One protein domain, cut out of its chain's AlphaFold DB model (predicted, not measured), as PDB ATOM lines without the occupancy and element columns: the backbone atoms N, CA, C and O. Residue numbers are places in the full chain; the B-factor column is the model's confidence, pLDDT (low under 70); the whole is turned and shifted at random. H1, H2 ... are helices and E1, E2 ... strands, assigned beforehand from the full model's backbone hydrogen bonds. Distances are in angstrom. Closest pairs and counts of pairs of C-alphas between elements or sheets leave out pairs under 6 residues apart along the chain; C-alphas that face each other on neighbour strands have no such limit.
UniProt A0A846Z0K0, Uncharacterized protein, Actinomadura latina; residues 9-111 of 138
ATOM      1  N   PHE A   9     190.169 143.523 123.064       94.19
ATOM      2  CA  PHE A   9     190.931 144.182 124.120       94.19
ATOM      3  C   PHE A   9     190.027 144.444 125.328       94.19
ATOM      4  O   PHE A   9     188.952 145.024 125.196       94.19
ATOM      5  N   ALA A  10     190.449 143.949 126.498       91.94
ATOM      6  CA  ALA A  10     189.714 144.024 127.768       91.94
ATOM      7  C   ALA A  10     188.218 143.631 127.673       91.94
ATOM      8  O   ALA A  10     187.363 144.192 128.353       91.94
ATOM      9  N   GLY A  11     187.905 142.634 126.838       92.12
ATOM     10  CA  GLY A  11     186.549 142.106 126.671       92.12
ATOM     11  C   GLY A  11     185.694 142.813 125.616       92.12
ATOM     12  O   GLY A  11     184.577 142.362 125.374       92.12
ATOM     13  N   LEU A  12     186.205 143.857 124.953       95.38
ATOM     14  CA  LEU A  12     185.542 144.497 123.815       95.38
ATOM     15  C   LEU A  12     186.179 144.088 122.481       95.38
ATOM     16  O   LEU A  12     187.391 143.858 122.428       95.38
ATOM     17  N   PRO A  13     185.396 144.012 121.389       97.06
ATOM     18  CA  PRO A  13     185.950 143.843 120.052       97.06
ATOM     19  C   PRO A  13     186.765 145.080 119.661       97.06
ATOM     20  O   PRO A  13     186.346 146.213 119.916       97.06
ATOM     21  N   VAL A  14     187.919 144.860 119.032       95.94
ATOM     22  CA  VAL A  14     188.755 145.950 118.521       95.94
ATOM     23  C   VAL A  14     188.220 146.407 117.171       95.94
ATOM     24  O   VAL A  14     188.087 145.621 116.233       95.94
ATOM     25  N   ARG A  15     187.914 147.699 117.068       96.06
ATOM     26  CA  ARG A  15     187.552 148.366 115.822       96.06
ATOM     27  C   ARG A  15     188.757 149.141 115.307       96.06
ATOM     28  O   ARG A  15     189.166 150.124 115.918       96.06
ATOM     29  N   THR A  16     189.285 148.705 114.168       94.19
ATOM     30  CA  THR A  16     190.339 149.416 113.437       94.19
ATOM     31  C   THR A  16     189.857 150.800 113.010       94.19
ATOM     32  O   THR A  16     188.771 150.939 112.446       94.19
ATOM     33  N   PHE A  17     190.691 151.796 113.281       95.25
ATOM     34  CA  PHE A  17     190.598 153.160 112.796       95.25
ATOM     35  C   PHE A  17     191.947 153.517 112.162       95.25
ATOM     36  O   PHE A  17     192.919 153.829 112.850       95.25
ATOM     37  N   ASP A  18     192.017 153.402 110.843       93.25
ATOM     38  CA  ASP A  18     193.211 153.642 110.033       93.25
ATOM     39  C   ASP A  18     192.902 154.557 108.840       93.25
ATOM     40  O   ASP A  18     193.507 154.445 107.779       93.25
ATOM     41  N   GLY A  19     191.932 155.458 109.001       92.19
ATOM     42  CA  GLY A  19     191.538 156.419 107.979       92.19
ATOM     43  C   GLY A  19     190.098 156.891 108.148       92.19
ATOM     44  O   GLY A  19     189.470 156.687 109.190       92.19
ATOM     45  N   GLU A  20     189.573 157.533 107.104       90.44
ATOM     46  CA  GLU A  20     188.169 157.945 107.059       90.44
ATOM     47  C   GLU A  20     187.254 156.712 107.143       90.44
ATOM     48  O   GLU A  20     187.424 155.761 106.376       90.44
ATOM     49  N   PRO A  21     186.280 156.691 108.067       87.50
ATOM     50  CA  PRO A  21     185.429 155.533 108.256       87.50
ATOM     51  C   PRO A  21     184.513 155.312 107.052       87.50
ATOM     52  O   PRO A  21     183.702 156.160 106.677       87.50
ATOM     53  N   GLU A  22     184.575 154.109 106.493       84.56
ATOM     54  CA  GLU A  22     183.628 153.663 105.480       84.56
ATOM     55  C   GLU A  22     182.327 153.197 106.150       84.56
ATOM     56  O   GLU A  22     182.199 152.063 106.618       84.56
ATOM     57  N   GLY A  23     181.346 154.098 106.218       87.69
ATOM     58  CA  GLY A  23     180.008 153.807 106.732       87.69
ATOM     59  C   GLY A  23     179.778 154.230 108.189       87.69
ATOM     60  O   GLY A  23     180.534 155.032 108.740       87.69
ATOM     61  N   PRO A  24     178.681 153.759 108.814       90.25
ATOM     62  CA  PRO A  24     178.309 154.197 110.151       90.25
ATOM     63  C   PRO A  24     179.320 153.712 111.191       90.25
ATOM     64  O   PRO A  24     179.736 152.551 111.194       90.25
ATOM     65  N   LEU A  25     179.677 154.607 112.109       93.75
ATOM     66  CA  LEU A  25     180.512 154.261 113.251       93.75
ATOM     67  C   LEU A  25     179.722 153.411 114.258       93.75
ATOM     68  O   LEU A  25     178.533 153.672 114.473       93.75
ATOM     69  N   PRO A  26     180.361 152.413 114.896       94.75
ATOM     70  CA  PRO A  26     179.779 151.750 116.054       94.75
ATOM     71  C   PRO A  26     179.621 152.733 117.222       94.75
ATOM     72  O   PRO A  26     180.199 153.822 117.217       94.75
ATOM     73  N   ASP A  27     178.873 152.314 118.243       95.69
ATOM     74  CA  ASP A  27     178.833 153.015 119.528       95.69
ATOM     75  C   ASP A  27     180.272 153.250 120.040       95.69
ATOM     76  O   ASP A  27     180.991 152.268 120.270       95.69
ATOM     77  N   PRO A  28     180.713 154.514 120.222       95.81
ATOM     78  CA  PRO A  28     182.071 154.816 120.653       95.81
ATOM     79  C   PRO A  28     182.469 154.174 121.984       95.81
ATOM     80  O   PRO A  28     183.655 153.913 122.183       95.81
ATOM     81  N   GLY A  29     181.509 153.905 122.876       95.12
ATOM     82  CA  GLY A  29     181.758 153.226 124.149       95.12
ATOM     83  C   GLY A  29     181.667 151.698 124.085       95.12
ATOM     84  O   GLY A  29     182.107 151.031 125.022       95.12
ATOM     85  N   GLY A  30     181.115 151.147 122.999       96.50
ATOM     86  CA  GLY A  30     180.837 149.717 122.832       96.50
ATOM     87  C   GLY A  30     181.972 148.899 122.208       96.50
ATOM     88  O   GLY A  30     181.854 147.679 122.097       96.50
ATOM     89  N   VAL A  31     183.064 149.545 121.793       97.94
ATOM     90  CA  VAL A  31     184.221 148.905 121.149       97.94
ATOM     91  C   VAL A  31     185.535 149.400 121.748       97.94
ATOM     92  O   VAL A  31     185.599 150.475 122.344       97.94
ATOM     93  N   ALA A  32     186.601 148.626 121.552       97.75
ATOM     94  CA  ALA A  32     187.960 149.113 121.733       97.75
ATOM     95  C   ALA A  32     188.442 149.750 120.429       97.75
ATOM     96  O   ALA A  32     188.539 149.077 119.406       97.75
ATOM     97  N   TRP A  33     188.735 151.046 120.441       97.81
ATOM     98  CA  TRP A  33     189.232 151.727 119.248       97.81
ATOM     99  C   TRP A  33     190.712 151.439 119.068       97.81
ATOM    100  O   TRP A  33     191.496 151.711 119.970       97.81
ATOM    101  N   GLY A  34     191.093 150.882 117.922       96.12
ATOM    102  CA  GLY A  34     192.487 150.650 117.576       96.12
ATOM    103  C   GLY A  34     192.948 151.616 116.501       96.12
ATOM    104  O   GLY A  34     192.477 151.525 115.370       96.12
ATOM    105  N   ILE A  35     193.851 152.525 116.856       95.12
ATOM    106  CA  ILE A  35     194.418 153.514 115.940       95.12
ATOM    107  C   ILE A  35     195.677 152.921 115.315       95.12
ATOM    108  O   ILE A  35     196.629 152.591 116.027       95.12
ATOM    109  N   TYR A  36     195.683 152.778 113.994       92.25
ATOM    110  CA  TYR A  36     196.788 152.168 113.254       92.25
ATOM    111  C   TYR A  36     197.168 153.009 112.040       92.25
ATOM    112  O   TYR A  36     196.382 153.835 111.582       92.25
ATOM    113  N   HIS A  37     198.353 152.769 111.486       88.94
ATOM    114  CA  HIS A  37     198.694 153.253 110.154       88.94
ATOM    115  C   HIS A  37     197.876 152.510 109.081       88.94
ATOM    116  O   HIS A  37     197.542 151.323 109.228       88.94
ATOM    117  N   HIS A  38     197.599 153.212 107.988       88.31
ATOM    118  CA  HIS A  38     196.962 152.676 106.797       88.31
ATOM    119  C   HIS A  38     198.006 152.114 105.835       88.31
ATOM    120  O   HIS A  38     199.005 152.767 105.530       88.31
ATOM    121  N   VAL A  39     197.731 150.935 105.285       82.56
ATOM    122  CA  VAL A  39     198.446 150.414 104.118       82.56
ATOM    123  C   VAL A  39     197.404 150.127 103.056       82.56
ATOM    124  O   VAL A  39     196.485 149.345 103.288       82.56
ATOM    125  N   HIS A  40     197.544 150.770 101.905       77.81
ATOM    126  CA  HIS A  40     196.658 150.546 100.774       77.81
ATOM    127  C   HIS A  40     196.823 149.120 100.227       77.81
ATOM    128  O   HIS A  40     197.893 148.522 100.339       77.81
ATOM    129  N   ASP A  41     195.806 148.602  99.532       79.06
ATOM    130  CA  ASP A  41     195.836 147.259  98.924       79.06
ATOM    131  C   ASP A  41     197.019 147.040  97.964       79.06
ATOM    132  O   ASP A  41     197.474 145.917  97.753       79.06
ATOM    133  N   ASN A  42     197.540 148.121  97.372       77.44
ATOM    134  CA  ASN A  42     198.716 148.097  96.500       77.44
ATOM    135  C   ASN A  42     200.057 148.108  97.267       77.44
ATOM    136  O   ASN A  42     201.111 148.208  96.640       77.44
ATOM    137  N   GLY A  43     200.025 148.034  98.598       73.50
ATOM    138  CA  GLY A  43     201.193 148.072  99.474       73.50
ATOM    139  C   GLY A  43     201.784 149.467  99.690       73.50
ATOM    140  O   GLY A  43     202.842 149.576 100.307       73.50
ATOM    141  N   ALA A  44     201.152 150.527  99.179       74.88
ATOM    142  CA  ALA A  44     201.590 151.892  99.435       74.88
ATOM    143  C   ALA A  44     201.233 152.319 100.865       74.88
ATOM    144  O   ALA A  44     200.136 152.042 101.357       74.88
ATOM    145  N   TRP A  45     202.161 153.033 101.501       76.81
ATOM    146  CA  TRP A  45     201.942 153.668 102.795       76.81
ATOM    147  C   TRP A  45     200.884 154.768 102.668       76.81
ATOM    148  O   TRP A  45     200.954 155.591 101.752       76.81
ATOM    149  N   GLY A  46     199.889 154.731 103.554       83.38
ATOM    150  CA  GLY A  46     198.852 155.751 103.685       83.38
ATOM    151  C   GLY A  46     199.082 156.629 104.916       83.38
ATOM    152  O   GLY A  46     200.221 156.904 105.278       83.38
ATOM    153  N   ALA A  47     197.996 157.069 105.556       85.81
ATOM    154  CA  ALA A  47     198.054 157.862 106.785       85.81
ATOM    155  C   ALA A  47     198.683 157.069 107.942       85.81
ATOM    156  O   ALA A  47     198.363 155.892 108.134       85.81
ATOM    157  N   GLU A  48     199.542 157.709 108.728       88.56
ATOM    158  CA  GLU A  48     200.174 157.102 109.891       88.56
ATOM    159  C   GLU A  48     199.308 157.298 111.149       88.56
ATOM    160  O   GLU A  48     198.219 157.885 111.129       88.56
ATOM    161  N   VAL A  49     199.753 156.734 112.275       90.31
ATOM    162  CA  VAL A  49     199.040 156.864 113.556       90.31
ATOM    163  C   VAL A  49     198.842 158.322 113.980       90.31
ATOM    164  O   VAL A  49     197.739 158.610 114.441       90.31
ATOM    165  N   PRO A  50     199.811 159.248 113.836       89.44
ATOM    166  CA  PRO A  50     199.600 160.650 114.190       89.44
ATOM    167  C   PRO A  50     198.427 161.286 113.435       89.44
ATOM    168  O   PRO A  50     197.545 161.882 114.061       89.44
ATOM    169  N   GLU A  51     198.351 161.114 112.110       90.25
ATOM    170  CA  GLU A  51     197.254 161.673 111.319       90.25
ATOM    171  C   GLU A  51     195.924 160.999 111.649       90.25
ATOM    172  O   GLU A  51     194.901 161.677 111.795       90.25
ATOM    173  N   ASN A  52     195.932 159.672 111.810       93.69
ATOM    174  CA  ASN A  52     194.734 158.913 112.149       93.69
ATOM    175  C   ASN A  52     194.246 159.206 113.570       93.69
ATOM    176  O   ASN A  52     193.039 159.211 113.804       93.69
ATOM    177  N   PHE A  53     195.140 159.520 114.507       93.56
ATOM    178  CA  PHE A  53     194.782 159.962 115.850       93.56
ATOM    179  C   PHE A  53     194.114 161.339 115.813       93.56
ATOM    180  O   PHE A  53     193.023 161.515 116.359       93.56
ATOM    181  N   ASP A  54     194.701 162.305 115.103       93.19
ATOM    182  CA  ASP A  54     194.103 163.632 114.950       93.19
ATOM    183  C   ASP A  54     192.750 163.558 114.207       93.19
ATOM    184  O   ASP A  54     191.816 164.296 114.536       93.19
ATOM    185  N   LEU A  55     192.607 162.655 113.228       95.00
ATOM    186  CA  LEU A  55     191.333 162.367 112.563       95.00
ATOM    187  C   LEU A  55     190.319 161.737 113.520       95.00
ATOM    188  O   LEU A  55     189.194 162.221 113.621       95.00
ATOM    189  N   PHE A  56     190.718 160.716 114.274       96.12
ATOM    190  CA  PHE A  56     189.879 160.052 115.267       96.12
ATOM    191  C   PHE A  56     189.294 161.048 116.267       96.12
ATOM    192  O   PHE A  56     188.088 161.058 116.515       96.12
ATOM    193  N   LEU A  57     190.134 161.956 116.763       95.25
ATOM    194  CA  LEU A  57     189.729 163.042 117.637       95.25
ATOM    195  C   LEU A  57     188.649 163.944 117.010       95.25
ATOM    196  O   LEU A  57     187.844 164.518 117.734       95.25
ATOM    197  N   ARG A  58     188.605 164.129 115.691       95.38
ATOM    198  CA  ARG A  58     187.571 164.957 115.037       95.38
ATOM    199  C   ARG A  58     186.304 164.174 114.695       95.38
ATOM    200  O   ARG A  58     185.243 164.783 114.592       95.38
ATOM    201  N   THR A  59     186.423 162.863 114.520       95.62
ATOM    202  CA  THR A  59     185.377 162.028 113.916       95.62
ATOM    203  C   THR A  59     184.587 161.213 114.944       95.62
ATOM    204  O   THR A  59     183.396 160.974 114.749       95.62
ATOM    205  N   VAL A  60     185.213 160.804 116.051       96.69
ATOM    206  CA  VAL A  60     184.588 159.981 117.095       96.69
ATOM    207  C   VAL A  60     184.285 160.826 118.332       96.69
ATOM    208  O   VAL A  60     185.096 161.651 118.754       96.69
ATOM    209  N   ASP A  61     183.125 160.602 118.961       96.12
ATOM    210  CA  ASP A  61     182.819 161.194 120.265       96.12
ATOM    211  C   ASP A  61     183.685 160.556 121.363       96.12
ATOM    212  O   ASP A  61     183.303 159.607 122.051       96.12
ATOM    213  N   THR A  62     184.883 161.118 121.522       96.56
ATOM    214  CA  THR A  62     185.892 160.718 122.514       96.56
ATOM    215  C   THR A  62     185.389 160.741 123.956       96.56
ATOM    216  O   THR A  62     185.939 160.035 124.801       96.56
ATOM    217  N   THR A  63     184.302 161.468 124.246       96.94
ATOM    218  CA  THR A  63     183.740 161.503 125.600       96.94
ATOM    219  C   THR A  63     183.122 160.173 126.014       96.94
ATOM    220  O   THR A  63     183.053 159.881 127.206       96.94
ATOM    221  N   GLN A  64     182.726 159.338 125.053       97.19
ATOM    222  CA  GLN A  64     182.142 158.018 125.285       97.19
ATOM    223  C   GLN A  64     183.167 156.881 125.167       97.19
ATOM    224  O   GLN A  64     182.888 155.762 125.589       97.19
ATOM    225  N   VAL A  65     184.364 157.156 124.640       97.69
ATOM    226  CA  VAL A  65     185.413 156.149 124.438       97.69
ATOM    227  C   VAL A  65     185.923 155.629 125.780       97.69
ATOM    228  O   VAL A  65     186.348 156.394 126.647       97.69
ATOM    229  N   THR A  66     185.909 154.304 125.933       96.94
ATOM    230  CA  THR A  66     186.332 153.610 127.161       96.94
ATOM    231  C   THR A  66     187.627 152.817 126.995       96.94
ATOM    232  O   THR A  66     188.362 152.638 127.969       96.94
ATOM    233  N   HIS A  67     187.930 152.372 125.774       97.94
ATOM    234  CA  HIS A  67     189.053 151.490 125.462       97.94
ATOM    235  C   HIS A  67     189.780 151.984 124.211       97.94
ATOM    236  O   HIS A  67     189.148 152.191 123.172       97.94
ATOM    237  N   LEU A  68     191.099 152.148 124.315       96.31
ATOM    238  CA  LEU A  68     191.945 152.642 123.232       96.31
ATOM    239  C   LEU A  68     193.186 151.760 123.067       96.31
ATOM    240  O   LEU A  68     193.823 151.373 124.046       96.31
ATOM    241  N   VAL A  69     193.526 151.461 121.822       95.44
ATOM    242  CA  VAL A  69     194.719 150.730 121.404       95.44
ATOM    243  C   VAL A  69     195.464 151.614 120.410       95.44
ATOM    244  O   VAL A  69     194.861 152.126 119.470       95.44
ATOM    245  N   ILE A  70     196.763 151.805 120.611       92.50
ATOM    246  CA  ILE A  70     197.639 152.518 119.681       92.50
ATOM    247  C   ILE A  70     198.621 151.506 119.092       92.50
ATOM    248  O   ILE A  70     199.377 150.860 119.823       92.50
ATOM    249  N   GLY A  71     198.566 151.343 117.771       90.25
ATOM    250  CA  GLY A  71     199.492 150.505 117.016       90.25
ATOM    251  C   GLY A  71     200.805 151.216 116.709       90.25
ATOM    252  O   GLY A  71     201.152 152.196 117.350       90.25
ATOM    253  N   TYR A  72     201.539 150.731 115.710       86.00
ATOM    254  CA  TYR A  72     202.837 151.293 115.335       86.00
ATOM    255  C   TYR A  72     202.775 152.768 114.896       86.00
ATOM    256  O   TYR A  72     202.090 153.075 113.921       86.00
ATOM    257  N   TRP A  73     203.518 153.644 115.584       80.62
ATOM    258  CA  TRP A  73     203.478 155.109 115.434       80.62
ATOM    259  C   TRP A  73     204.704 155.731 114.747       80.62
ATOM    260  O   TRP A  73     204.915 156.933 114.862       80.62
ATOM    261  N   GLY A  74     205.487 154.929 114.023       72.38
ATOM    262  CA  GLY A  74     206.650 155.400 113.266       72.38
ATOM    263  C   GLY A  74     207.992 155.096 113.938       72.38
ATOM    264  O   GLY A  74     208.055 154.674 115.092       72.38
ATOM    265  N   PHE A  75     209.073 155.257 113.165       63.31
ATOM    266  CA  PHE A  75     210.452 154.983 113.606       63.31
ATOM    267  C   PHE A  75     211.112 156.204 114.256       63.31
ATOM    268  O   PHE A  75     212.161 156.062 114.884       63.31
ATOM    269  N   ASP A  76     210.517 157.385 114.081       64.12
ATOM    270  CA  ASP A  76     211.041 158.645 114.586       64.12
ATOM    271  C   ASP A  76     210.232 159.112 115.801       64.12
ATOM    272  O   ASP A  76     209.189 159.758 115.691       64.12
ATOM    273  N   CYS A  77     210.712 158.742 116.988       54.50
ATOM    274  CA  CYS A  77     210.109 159.167 118.248       54.50
ATOM    275  C   CYS A  77     210.300 160.670 118.523       54.50
ATOM    276  O   CYS A  77     209.689 161.170 119.464       54.50
ATOM    277  N   GLU A  78     211.147 161.387 117.768       56.69
ATOM    278  CA  GLU A  78     211.315 162.837 117.929       56.69
ATOM    279  C   GLU A  78     210.161 163.623 117.278       56.69
ATOM    280  O   GLU A  78     209.858 164.732 117.719       56.69
ATOM    281  N   GLU A  79     209.476 163.050 116.279       62.84
ATOM    282  CA  GLU A  79     208.335 163.686 115.600       62.84
ATOM    283  C   GLU A  79     206.977 163.356 116.249       62.84
ATOM    284  O   GLU A  79     206.036 164.154 116.155       62.84
ATOM    285  N   PHE A  80     206.858 162.217 116.944       68.00
ATOM    286  CA  PHE A  80     205.623 161.831 117.630       68.00
ATOM    287  C   PHE A  80     205.856 160.949 118.865       68.00
ATOM    288  O   PHE A  80     206.193 159.768 118.756       68.00
ATOM    289  N   ASP A  81     205.556 161.500 120.045       80.06
ATOM    290  CA  ASP A  81     205.379 160.719 121.270       80.06
ATOM    291  C   ASP A  81     203.875 160.432 121.491       80.06
ATOM    292  O   ASP A  81     203.100 161.352 121.794       80.06
ATOM    293  N   PRO A  82     203.421 159.165 121.365       77.81
ATOM    294  CA  PRO A  82     202.025 158.809 121.608       77.81
ATOM    295  C   PRO A  82     201.579 159.130 123.038       77.81
ATOM    296  O   PRO A  82     200.404 159.416 123.257       77.81
ATOM    297  N   VAL A  83     202.485 159.093 124.018       82.88
ATOM    298  CA  VAL A  83     202.173 159.389 125.418       82.88
ATOM    299  C   VAL A  83     201.923 160.880 125.597       82.88
ATOM    300  O   VAL A  83     200.895 161.245 126.162       82.88
ATOM    301  N   GLU A  84     202.807 161.739 125.088       86.12
ATOM    302  CA  GLU A  84     202.636 163.197 125.166       86.12
ATOM    303  C   GLU A  84     201.338 163.634 124.475       86.12
ATOM    304  O   GLU A  84     200.513 164.330 125.066       86.12
ATOM    305  N   ARG A  85     201.075 163.119 123.269       85.75
ATOM    306  CA  ARG A  85     199.846 163.436 122.525       85.75
ATOM    307  C   ARG A  85     198.581 162.956 123.238       85.75
ATOM    308  O   ARG A  85     197.559 163.647 123.205       85.75
ATOM    309  N   LEU A  86     198.627 161.802 123.905       86.75
ATOM    310  CA  LEU A  86     197.517 161.329 124.739       86.75
ATOM    311  C   LEU A  86     197.327 162.186 125.992       86.75
ATOM    312  O   LEU A  86     196.184 162.410 126.390       86.75
ATOM    313  N   LEU A  87     198.409 162.674 126.602       88.62
ATOM    314  CA  LEU A  87     198.349 163.578 127.751       88.62
ATOM    315  C   LEU A  87     197.724 164.924 127.368       88.62
ATOM    316  O   LEU A  87     196.810 165.381 128.056       88.62
ATOM    317  N   ASP A  88     198.121 165.502 126.236       89.88
ATOM    318  CA  ASP A  88     197.532 166.738 125.704       89.88
ATOM    319  C   ASP A  88     196.040 166.576 125.392       89.88
ATOM    320  O   ASP A  88     195.222 167.470 125.632       89.88
ATOM    321  N   ALA A  89     195.656 165.402 124.888       89.50
ATOM    322  CA  ALA A  89     194.271 165.067 124.595       89.50
ATOM    323  C   ALA A  89     193.498 164.520 125.809       89.50
ATOM    324  O   ALA A  89     192.300 164.263 125.678       89.50
ATOM    325  N   ALA A  90     194.113 164.353 126.986       88.50
ATOM    326  CA  ALA A  90     193.525 163.605 128.103       88.50
ATOM    327  C   ALA A  90     192.160 164.154 128.543       88.50
ATOM    328  O   ALA A  90     191.239 163.390 128.840       88.50
ATOM    329  N   GLY A  91     191.982 165.480 128.502       91.44
ATOM    330  CA  GLY A  91     190.709 166.139 128.824       91.44
ATOM    331  C   GLY A  91     189.539 165.743 127.909       91.44
ATOM    332  O   GLY A  91     188.382 165.957 128.264       91.44
ATOM    333  N   ARG A  92     189.821 165.142 126.750       93.19
ATOM    334  CA  ARG A  92     188.827 164.664 125.781       93.19
ATOM    335  C   ARG A  92     188.338 163.245 126.056       93.19
ATOM    336  O   ARG A  92     187.328 162.843 125.487       93.19
ATOM    337  N   PHE A  93     189.015 162.517 126.942       95.31
ATOM    338  CA  PHE A  93     188.783 161.102 127.231       95.31
ATOM    339  C   PHE A  93     188.329 160.850 128.687       95.31
ATOM    340  O   PHE A  93     188.914 160.020 129.385       95.31
ATOM    341  N   PRO A  94     187.266 161.515 129.187       96.12
ATOM    342  CA  PRO A  94     186.825 161.386 130.581       96.12
ATOM    343  C   PRO A  94     186.425 159.951 130.970       96.12
ATOM    344  O   PRO A  94     186.485 159.565 132.144       96.12
ATOM    345  N   ASN A  95     186.018 159.139 129.993       95.19
ATOM    346  CA  ASN A  95     185.553 157.774 130.211       95.19
ATOM    347  C   ASN A  95     186.575 156.690 129.866       95.19
ATOM    348  O   ASN A  95     186.255 155.516 130.036       95.19
ATOM    349  N   LEU A  96     187.807 157.044 129.486       96.31
ATOM    350  CA  LEU A  96     188.842 156.057 129.182       96.31
ATOM    351  C   LEU A  96     189.207 155.254 130.441       96.31
ATOM    352  O   LEU A  96     189.395 155.812 131.526       96.31
ATOM    353  N   ARG A  97     189.239 153.926 130.307       94.69
ATOM    354  CA  ARG A  97     189.509 152.961 131.390       94.69
ATOM    355  C   ARG A  97     190.624 151.985 131.047       94.69
ATOM    356  O   ARG A  97     191.287 151.503 131.960       94.69
ATOM    357  N   ALA A  98     190.835 151.705 129.764       94.56
ATOM    358  CA  ALA A  98     191.900 150.828 129.309       94.56
ATOM    359  C   ALA A  98     192.630 151.448 128.116       94.56
ATOM    360  O   ALA A  98     192.004 151.878 127.146       94.56
ATOM    361  N   LEU A  99     193.957 151.455 128.197       94.00
ATOM    362  CA  LEU A  99     194.854 151.924 127.151       94.00
ATOM    363  C   LEU A  99     195.895 150.836 126.881       94.00
ATOM    364  O   LEU A  99     196.532 150.351 127.817       94.00
ATOM    365  N   PHE A 100     196.066 150.466 125.617       91.88
ATOM    366  CA  PHE A 100     197.142 149.595 125.157       91.88
ATOM    367  C   PHE A 100     198.022 150.365 124.179       91.88
ATOM    368  O   PHE A 100     197.528 150.871 123.174       91.88
ATOM    369  N   LEU A 101     199.317 150.456 124.465       89.69
ATOM    370  CA  LEU A 101     200.294 151.085 123.580       89.69
ATOM    371  C   LEU A 101     201.206 150.006 123.008       89.69
ATOM    372  O   LEU A 101     201.780 149.224 123.764       89.69
ATOM    373  N   GLY A 102     201.355 149.990 121.688       85.25
ATOM    374  CA  GLY A 102     202.310 149.127 121.004       85.25
ATOM    375  C   GLY A 102     201.708 147.831 120.474       85.25
ATOM    376  O   GLY A 102     202.368 146.797 120.542       85.25
ATOM    377  N   ASP A 103     200.487 147.866 119.923       87.06
ATOM    378  CA  ASP A 103     199.988 146.743 119.108       87.06
ATOM    379  C   ASP A 103     200.685 146.753 117.736       87.06
ATOM    380  O   ASP A 103     200.157 147.233 116.730       87.06
ATOM    381  N   ILE A 104     201.952 146.335 117.752       79.88
ATOM    382  CA  ILE A 104     202.894 146.382 116.632       79.88
ATOM    383  C   ILE A 104     203.067 144.960 116.102       79.88
ATOM    384  O   ILE A 104     203.490 144.059 116.834       79.88
ATOM    385  N   ARG A 105     202.759 144.748 114.819       72.56
ATOM    386  CA  ARG A 105     202.969 143.449 114.165       72.56
ATOM    387  C   ARG A 105     204.445 143.276 113.824       72.56
ATOM    388  O   ARG A 105     205.125 144.252 113.521       72.56
ATOM    389  N   ASP A 106     204.932 142.038 113.734       64.12
ATOM    390  CA  ASP A 106     206.313 141.794 113.265       64.12
ATOM    391  C   ASP A 106     206.577 142.386 111.886       64.12
ATOM    392  O   ASP A 106     207.668 142.874 111.609       64.12
ATOM    393  N   TRP A 107     205.575 142.343 111.011       61.84
ATOM    394  CA  TRP A 107     205.685 142.888 109.665       61.84
ATOM    395  C   TRP A 107     205.863 144.410 109.655       61.84
ATOM    396  O   TRP A 107     206.529 144.926 108.760       61.84
ATOM    397  N   ASP A 108     205.341 145.107 110.673       54.66
ATOM    398  CA  ASP A 108     205.537 146.550 110.855       54.66
ATOM    399  C   ASP A 108     207.003 146.871 111.238       54.66
ATOM    400  O   ASP A 108     207.466 147.991 111.051       54.66
ATOM    401  N   LEU A 109     207.759 145.869 111.709       55.75
ATOM    402  CA  LEU A 109     209.178 145.949 112.083       55.75
ATOM    403  C   LEU A 109     210.109 145.177 111.126       55.75
ATOM    404  O   LEU A 109     211.306 145.038 111.392       55.75
ATOM    405  N   HIS A 110     209.601 144.649 110.009       48.69
ATOM    406  CA  HIS A 110     210.419 143.864 109.087       48.69
ATOM    407  C   HIS A 110     211.371 144.751 108.265       48.69
ATOM    408  O   HIS A 110     210.963 145.589 107.468       48.69
ATOM    409  N   LEU A 111     212.674 144.471 108.362       47.16
ATOM    410  CA  LEU A 111     213.764 145.094 107.584       47.16
ATOM    411  C   LEU A 111     213.597 145.003 106.050       47.16
ATOM    412  O   LEU A 111     214.347 145.632 105.306       47.16
TER     413      LEU A 111
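Overview. This is residues 9 to 111 of the 138 residues of an uncharacterized protein of Actinomadura latina (UniProt A0A846Z0K0). A strongly twisted sheet of four parallel strands, E1 to E4, makes a wall, with H1 running across one face of it, H2, near H1, only grazing the sheet, and the face away from H1 bare. Two long links, residues 18 to 31 and 36 to 48, loop away from the sheet, and the short H3 follows E4 at the end of the printed part. The printed part has 103 residues, with three named helices and four named strands in the order E1 E2 H1 E3 H2 E4 H3; the sheet's order is E1 E2 E3 E4. The class is mixed, helices and strands, with 43 residues, under half, in named elements. The whole is compact, with a radius of gyration of the C-alphas of 13.3 A and spans of 38 by 31 by 25 A.

Along the chain. E1, residues 12 to 17, measures 14.9 A from first to last C-alpha and begins with C-alpha 12 at (185.542, 144.497, 123.815). E2 is residues 32 to 35, 9.7 A; E3 is residues 67 to 71, 13.5 A; E4 is residues 98 to 103, 13.6 A. H1, residues 49 to 59, measures 14.6 A and begins with C-alpha 49 at (199.040, 156.864, 113.556). H2 is residues 82 to 88, 10.0 A. H3, residues 106 to 109, measures 5.2 A and ends with C-alpha 109 at (209.178, 145.949, 112.083).

Arrangement. E2 and E3 are inner strands, parallel at 26 degrees, with N 35 and O 69 within hydrogen-bond range at 2.8 A. Edge strand E1 is parallel to E2 at 25 degrees, with N 15 and O 32 at 2.8 A. Edge strand E4 is parallel to E3 at 13 degrees, with N 70 and O 100 at 2.8 A. H1 is on the sheet at a height over the sheet of 8.3 A, its local plane fitted to only 6 C-alphas; it lies over E1 and runs across the strands, at 64 degrees to E1 on the local plane. The closest C-alphas of H1 and E2 are those of Val 49 and Ile 35, 6.2 A apart. H2 only grazes the sheet, with its residues 82 to 83; the closest C-alphas of H2 and E3 are those of Pro 82 and Ile 70, 7.9 A apart. H1 and H2 are near each other. E2, H1, E3 and E3, H2, E4 are strand-helix-strand units, two parallel neighbour strands with a helix between, each with a right-handed crossover. H3 is not on the sheet and is apart from H1 and H2. In H1 and H2 every O i to N i+4 pair is within hydrogen-bond range; H3 is too short for such a pair.

Size, cuts and confidence. The two C-alphas farthest apart are those of Pro 94 and Leu 111, 39.0 A. The printed part has no cut. The links E1 to E2 and E2 to H1 are long, and E4 to H3 is tight. The mean pLDDT of the printed part is 86.8; residues 75 to 80 and 106 to 111 are under 70.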